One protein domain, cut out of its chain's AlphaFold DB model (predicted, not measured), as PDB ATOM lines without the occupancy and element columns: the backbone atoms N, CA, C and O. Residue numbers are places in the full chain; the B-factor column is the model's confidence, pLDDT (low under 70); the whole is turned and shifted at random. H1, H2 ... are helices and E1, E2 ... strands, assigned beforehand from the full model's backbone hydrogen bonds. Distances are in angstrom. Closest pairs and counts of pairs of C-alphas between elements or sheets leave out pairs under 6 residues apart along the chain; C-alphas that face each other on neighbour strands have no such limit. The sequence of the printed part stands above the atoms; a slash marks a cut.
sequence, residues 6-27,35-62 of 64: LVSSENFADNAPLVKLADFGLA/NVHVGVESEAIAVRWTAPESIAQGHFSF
ATOM      1  N   LEU A   6     167.674 155.388 158.957       94.88
ATOM      2  CA  LEU A   6     167.231 154.854 160.243       94.88
ATOM      3  C   LEU A   6     166.194 155.786 160.854       94.88
ATOM      4  O   LEU A   6     166.432 156.987 160.985       94.88
ATOM      5  N   VAL A   7     165.060 155.221 161.256       95.25
ATOM      6  CA  VAL A   7     163.992 155.946 161.950       95.25
ATOM      7  C   VAL A   7     164.196 155.779 163.452       95.25
ATOM      8  O   VAL A   7     164.324 154.655 163.940       95.25
ATOM      9  N   SER A   8     164.269 156.893 164.175       94.88
ATOM     10  CA  SER A   8     164.356 156.898 165.635       94.88
ATOM     11  C   SER A   8     163.025 156.491 166.270       94.88
ATOM     12  O   SER A   8     161.963 156.642 165.670       94.88
ATOM     13  N   SER A   9     163.071 156.025 167.517       94.00
ATOM     14  CA  SER A   9     161.877 155.869 168.360       94.00
ATOM     15  C   SER A   9     161.316 157.203 168.863       94.00
ATOM     16  O   SER A   9     160.199 157.252 169.366       94.00
ATOM     17  N   GLU A  10     162.106 158.271 168.771       95.12
ATOM     18  CA  GLU A  10     161.744 159.630 169.175       95.12
ATOM     19  C   GLU A  10     161.298 160.460 167.964       95.12
ATOM     20  O   GLU A  10     161.768 160.246 166.846       95.12
ATOM     21  N   ASN A  11     160.440 161.452 168.204       95.19
ATOM     22  CA  ASN A  11     160.030 162.446 167.211       95.19
ATOM     23  C   ASN A  11     160.597 163.828 167.559       95.19
ATOM     24  O   ASN A  11     160.974 164.094 168.703       95.19
ATOM     25  N   PHE A  12     160.617 164.726 166.577       93.75
ATOM     26  CA  PHE A  12     160.826 166.152 166.809       93.75
ATOM     27  C   PHE A  12     159.648 166.771 167.584       93.75
ATOM     28  O   PHE A  12     158.575 166.181 167.706       93.75
ATOM     29  N   ALA A  13     159.840 167.987 168.106       93.50
ATOM     30  CA  ALA A  13     158.837 168.694 168.913       93.50
ATOM     31  C   ALA A  13     157.533 169.014 168.152       93.50
ATOM     32  O   ALA A  13     156.491 169.214 168.769       93.50
ATOM     33  N   ASP A  14     157.585 169.046 166.821       95.94
ATOM     34  CA  ASP A  14     156.444 169.203 165.914       95.94
ATOM     35  C   ASP A  14     155.805 167.855 165.508       95.94
ATOM     36  O   ASP A  14     154.978 167.811 164.598       95.94
ATOM     37  N   ASN A  15     156.170 166.759 166.189       92.94
ATOM     38  CA  ASN A  15     155.802 165.370 165.897       92.94
ATOM     39  C   ASN A  15     156.322 164.806 164.561       92.94
ATOM     40  O   ASN A  15     155.934 163.692 164.194       92.94
ATOM     41  N   ALA A  16     157.216 165.493 163.843       95.81
ATOM     42  CA  ALA A  16     157.863 164.900 162.675       95.81
ATOM     43  C   ALA A  16     158.808 163.749 163.090       95.81
ATOM     44  O   ALA A  16     159.452 163.829 164.142       95.81
ATOM     45  N   PRO A  17     158.932 162.674 162.288       94.69
ATOM     46  CA  PRO A  17     159.817 161.561 162.614       94.69
ATOM     47  C   PRO A  17     161.284 162.000 162.590       94.69
ATOM     48  O   PRO A  17     161.747 162.607 161.620       94.69
ATOM     49  N   LEU A  18     162.040 161.647 163.633       96.12
ATOM     50  CA  LEU A  18     163.487 161.841 163.637       96.12
ATOM     51  C   LEU A  18     164.146 160.727 162.821       96.12
ATOM     52  O   LEU A  18     164.096 159.552 163.185       96.12
ATOM     53  N   VAL A  19     164.802 161.102 161.725       95.44
ATOM     54  CA  VAL A  19     165.480 160.172 160.815       95.44
ATOM     55  C   VAL A  19     166.955 160.540 160.708       95.44
ATOM     56  O   VAL A  19     167.306 161.719 160.653       95.44
ATOM     57  N   LYS A  20     167.828 159.531 160.670       94.38
ATOM     58  CA  LYS A  20     169.272 159.701 160.466       94.38
ATOM     59  C   LYS A  20     169.739 158.869 159.276       94.38
ATOM     60  O   LYS A  20     169.290 157.741 159.087       94.38
ATOM     61  N   LEU A  21     170.658 159.428 158.495       95.00
ATOM     62  CA  LEU A  21     171.401 158.675 157.488       95.00
ATOM     63  C   LEU A  21     172.366 157.713 158.185       95.00
ATOM     64  O   LEU A  21     172.990 158.070 159.188       95.00
ATOM     65  N   ALA A  22     172.479 156.503 157.656       94.69
ATOM     66  CA  ALA A  22     173.375 155.473 158.155       94.69
ATOM     67  C   ALA A  22     174.004 154.692 156.998       94.69
ATOM     68  O   ALA A  22     173.707 154.946 155.834       94.69
ATOM     69  N   ASP A  23     174.850 153.719 157.345       92.12
ATOM     70  CA  ASP A  23     175.517 152.828 156.392       92.12
ATOM     71  C   ASP A  23     176.342 153.592 155.338       92.12
ATOM     72  O   ASP A  23     176.034 153.633 154.147       92.12
ATOM     73  N   PHE A  24     177.418 154.219 155.822       91.94
ATOM     74  CA  PHE A  24     178.414 154.938 155.024       91.94
ATOM     75  C   PHE A  24     179.551 154.018 154.543       91.94
ATOM     76  O   PHE A  24     180.655 154.491 154.299       91.94
ATOM     77  N   GLY A  25     179.317 152.703 154.429       88.88
ATOM     78  CA  GLY A  25     180.361 151.723 154.093       88.88
ATOM     79  C   GLY A  25     181.004 151.912 152.712       88.88
ATOM     80  O   GLY A  25     182.117 151.448 152.502       88.88
ATOM     81  N   LEU A  26     180.322 152.618 151.803       88.06
ATOM     82  CA  LEU A  26     180.819 153.001 150.474       88.06
ATOM     83  C   LEU A  26     181.195 154.494 150.382       88.06
ATOM     84  O   LEU A  26     181.496 154.989 149.300       88.06
ATOM     85  N   ALA A  27     181.114 155.245 151.484       90.25
ATOM     86  CA  ALA A  27     181.454 156.662 151.478       90.25
ATOM     87  C   ALA A  27     182.976 156.851 151.463       90.25
ATOM     88  O   ALA A  27     183.717 156.133 152.135       90.25
ATOM     89  N   ASN A  35     186.449 167.388 143.395       92.44
ATOM     90  CA  ASN A  35     184.980 167.336 143.467       92.44
ATOM     91  C   ASN A  35     184.409 165.964 143.085       92.44
ATOM     92  O   ASN A  35     183.197 165.758 143.152       92.44
ATOM     93  N   VAL A  36     185.272 165.052 142.636       92.62
ATOM     94  CA  VAL A  36     184.899 163.747 142.096       92.62
ATOM     95  C   VAL A  36     185.873 162.703 142.621       92.62
ATOM     96  O   VAL A  36     187.082 162.910 142.587       92.62
ATOM     97  N   HIS A  37     185.335 161.578 143.067       92.19
ATOM     98  CA  HIS A  37     186.059 160.343 143.307       92.19
ATOM     99  C   HIS A  37     185.868 159.402 142.115       92.19
ATOM    100  O   HIS A  37     184.756 159.267 141.607       92.19
ATOM    101  N   VAL A  38     186.936 158.727 141.693       91.00
ATOM    102  CA  VAL A  38     186.869 157.676 140.670       91.00
ATOM    103  C   VAL A  38     186.950 156.323 141.370       91.00
ATOM    104  O   VAL A  38     187.989 155.984 141.935       91.00
ATOM    105  N   GLY A  39     185.840 155.586 141.366       84.12
ATOM    106  CA  GLY A  39     185.728 154.274 142.001       84.12
ATOM    107  C   GLY A  39     186.450 153.164 141.235       84.12
ATOM    108  O   GLY A  39     186.840 153.322 140.078       84.12
ATOM    109  N   VAL A  40     186.612 152.012 141.885       77.81
ATOM    110  CA  VAL A  40     187.254 150.820 141.307       77.81
ATOM    111  C   VAL A  40     186.178 149.882 140.746       77.81
ATOM    112  O   VAL A  40     185.176 149.632 141.409       77.81
ATOM    113  N   GLU A  41     186.383 149.322 139.546       67.62
ATOM    114  CA  GLU A  41     185.384 148.497 138.828       67.62
ATOM    115  C   GLU A  41     184.875 147.258 139.599       67.62
ATOM    116  O   GLU A  41     183.858 146.672 139.230       67.62
ATOM    117  N   SER A  42     185.567 146.830 140.657       71.75
ATOM    118  CA  SER A  42     185.256 145.609 141.406       71.75
ATOM    119  C   SER A  42     184.260 145.787 142.560       71.75
ATOM    120  O   SER A  42     183.845 144.782 143.142       71.75
ATOM    121  N   GLU A  43     183.862 147.013 142.911       77.94
ATOM    122  CA  GLU A  43     182.923 147.245 144.015       77.94
ATOM    123  C   GLU A  43     181.457 147.162 143.576       77.94
ATOM    124  O   GLU A  43     181.020 147.747 142.584       77.94
ATOM    125  N   ALA A  44     180.656 146.424 144.347       82.00
ATOM    126  CA  ALA A  44     179.234 146.277 144.075       82.00
ATOM    127  C   ALA A  44     178.477 147.574 144.409       82.00
ATOM    128  O   ALA A  44     178.311 147.927 145.576       82.00
ATOM    129  N   ILE A  45     177.944 148.238 143.382       86.88
ATOM    130  CA  ILE A  45     177.140 149.458 143.528       86.88
ATOM    131  C   ILE A  45     175.636 149.189 143.451       86.88
ATOM    132  O   ILE A  45     175.150 148.264 142.794       86.88
ATOM    133  N   ALA A  46     174.855 150.042 144.110       89.00
ATOM    134  CA  ALA A  46     173.401 149.979 144.078       89.00
ATOM    135  C   ALA A  46     172.843 150.649 142.809       89.00
ATOM    136  O   ALA A  46     172.220 151.699 142.896       89.00
ATOM    137  N   VAL A  47     172.997 149.999 141.647       88.88
ATOM    138  CA  VAL A  47     172.713 150.527 140.287       88.88
ATOM    139  C   VAL A  47     171.442 151.382 140.162       88.88
ATOM    140  O   VAL A  47     171.444 152.380 139.459       88.88
ATOM    141  N   ARG A  48     170.339 151.035 140.840       90.94
ATOM    142  CA  ARG A  48     169.073 151.797 140.755       90.94
ATOM    143  C   ARG A  48     169.083 153.157 141.470       90.94
ATOM    144  O   ARG A  48     168.163 153.937 141.260       90.94
ATOM    145  N   TRP A  49     170.059 153.398 142.339       90.44
ATOM    146  CA  TRP A  49     170.255 154.645 143.088       90.44
ATOM    147  C   TRP A  49     171.507 155.401 142.653       90.44
ATOM    148  O   TRP A  49     171.715 156.515 143.110       90.44
ATOM    149  N   THR A  50     172.340 154.787 141.820       91.81
ATOM    150  CA  THR A  50     173.615 155.346 141.385       91.81
ATOM    151  C   THR A  50     173.414 156.158 140.108       91.81
ATOM    152  O   THR A  50     172.717 155.705 139.195       91.81
ATOM    153  N   ALA A  51     174.007 157.351 140.039       93.31
ATOM    154  CA  ALA A  51     173.889 158.214 138.870       93.31
ATOM    155  C   ALA A  51     174.505 157.579 137.600       93.31
ATOM    156  O   ALA A  51     175.411 156.740 137.696       93.31
ATOM    157  N   PRO A  52     174.040 157.949 136.390       92.44
ATOM    158  CA  PRO A  52     174.531 157.363 135.141       92.44
ATOM    159  C   PRO A  52     176.045 157.500 134.937       92.44
ATOM    160  O   PRO A  52     176.688 156.553 134.488       92.44
ATOM    161  N   GLU A  53     176.626 158.646 135.280       91.44
ATOM    162  CA  GLU A  53     178.066 158.906 135.206       91.44
ATOM    163  C   GLU A  53     178.862 158.024 136.170       91.44
ATOM    164  O   GLU A  53     179.936 157.538 135.822       91.44
ATOM    165  N   SER A  54     178.303 157.729 137.342       92.38
ATOM    166  CA  SER A  54     178.908 156.826 138.315       92.38
ATOM    167  C   SER A  54     178.888 155.376 137.829       92.38
ATOM    168  O   SER A  54     179.842 154.641 138.058       92.38
ATOM    169  N   ILE A  55     177.843 154.965 137.102       90.12
ATOM    170  CA  ILE A  55     177.765 153.629 136.486       90.12
ATOM    171  C   ILE A  55     178.711 153.522 135.284       90.12
ATOM    172  O   ILE A  55     179.393 152.514 135.124       90.12
ATOM    173  N   ALA A  56     178.727 154.533 134.412       89.69
ATOM    174  CA  ALA A  56     179.428 154.470 133.131       89.69
ATOM    175  C   ALA A  56     180.925 154.795 133.232       89.69
ATOM    176  O   ALA A  56     181.707 154.293 132.430       89.69
ATOM    177  N   GLN A  57     181.309 155.669 134.164       90.00
ATOM    178  CA  GLN A  57     182.666 156.220 134.280       90.00
ATOM    179  C   GLN A  57     183.274 155.994 135.671       90.00
ATOM    180  O   GLN A  57     184.420 156.366 135.899       90.00
ATOM    181  N   GLY A  58     182.518 155.429 136.620       89.81
ATOM    182  CA  GLY A  58     182.969 155.293 138.005       89.81
ATOM    183  C   GLY A  58     183.099 156.632 138.738       89.81
ATOM    184  O   GLY A  58     183.781 156.692 139.754       89.81
ATOM    185  N   HIS A  59     182.500 157.713 138.231       93.12
ATOM    186  CA  HIS A  59     182.616 159.053 138.809       93.12
ATOM    187  C   HIS A  59     181.561 159.296 139.893       93.12
ATOM    188  O   HIS A  59     180.372 159.349 139.592       93.12
ATOM    189  N   PHE A  60     181.988 159.500 141.137       92.56
ATOM    190  CA  PHE A  60     181.129 159.808 142.282       92.56
ATOM    191  C   PHE A  60     181.423 161.214 142.800       92.56
ATOM    192  O   PHE A  60     182.572 161.607 142.954       92.56
ATOM    193  N   SER A  61     180.388 161.983 143.088       92.69
ATOM    194  CA  SER A  61     180.445 163.375 143.520       92.69
ATOM    195  C   SER A  61     179.322 163.661 144.514       92.69
ATOM    196  O   SER A  61     178.460 162.826 144.760       92.69
ATOM    197  N   PHE A  62     179.282 164.877 145.056       88.94
ATOM    198  CA  PHE A  62     178.158 165.311 145.890       88.94
ATOM    199  C   PHE A  62     176.804 165.312 145.149       88.94
ATOM    200  O   PHE A  62     175.757 165.212 145.785       88.94
TER     201      PHE A  62
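This is residues 6 to 27 and 35 to 62 of the 64 residues of the protein "LPTK22=CYTOPLASMIC tyrosine protein kinase" of Hirudo medicinalis (UniProt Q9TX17). Two small lobes sit end to end along one long axis: a hairpin of the two strands E1 and E2 makes one lobe, and the short strand pair E3 and E4, with the short helix H1 beside E4 and the long loop of residues 39 to 51, makes the other. Residues 22 to 27 lead from the hairpin toward the second lobe, and the printed part is cut after residue 27. The printed part has 50 residues, with four named strands and one named helix in the order E1, E2, E3, H1, E4; the two sheets, E1 - E2 and E3 - E4, are antiparallel. The class is mixed, helices and strands, with under half of the residues, 23 of 50, in named elements. The whole is extended, with a radius of gyration of the C-alphas of 15.7 A and spans of 44 by 19 by 19 A.

Start at E1, residues 6 to 11, and go through a tight link to E2, residues 17 to 21; they form a hairpin, antiparallel at 149 degrees between their directions. Look there for N 8 and O 18, 2.8 A apart, and N 6 and O 20, 2.9 A apart, both within hydrogen-bond range. Past the cut, E3, residues 36 to 38, is the antiparallel neighbour of E4, residues 59 to 61, at 148 degrees. Here N 37 and O 60 are 2.8 A apart, as are N 60 and O 37. Between these strands in the chain comes H1, residues 52 to 57, in which every O i to N i+4 pair is within hydrogen-bond range. The closest C-alphas of H1 and E4 are those of Ser 54 and Phe 60, 5.4 A apart; those of H1 and E3 are Gln 57 and Val 38, 7.8 A apart. E1 is apart from E3, H1 and E4, and E2 is apart from the same three.

Find C-alpha 6 at (167.231, 154.854, 160.243); from there E1 runs 12.6 A to C-alpha 11. E2 runs 13.0 A from C-alpha 17 to C-alpha 21 at (171.401, 158.675, 157.488). E3 measures 6.5 A, H1 8.3 A and E4 6.8 A; E4 ends at C-alpha 61, at (180.445, 163.375, 143.520).

The two C-alphas farthest apart are those of Ala 13 and Glu 41, 44.9 A. Residues 28 to 34 are not printed, and C-alphas 27 and 35 are 13.8 A apart across this cut, which falls in the link from E2 to E3. The link from E3 to H1, residues 39 to 51, is long, and that from H1 to E4 is tight. The mean pLDDT of the printed part is 90.5, and of its residues only Glu 41 is under 70.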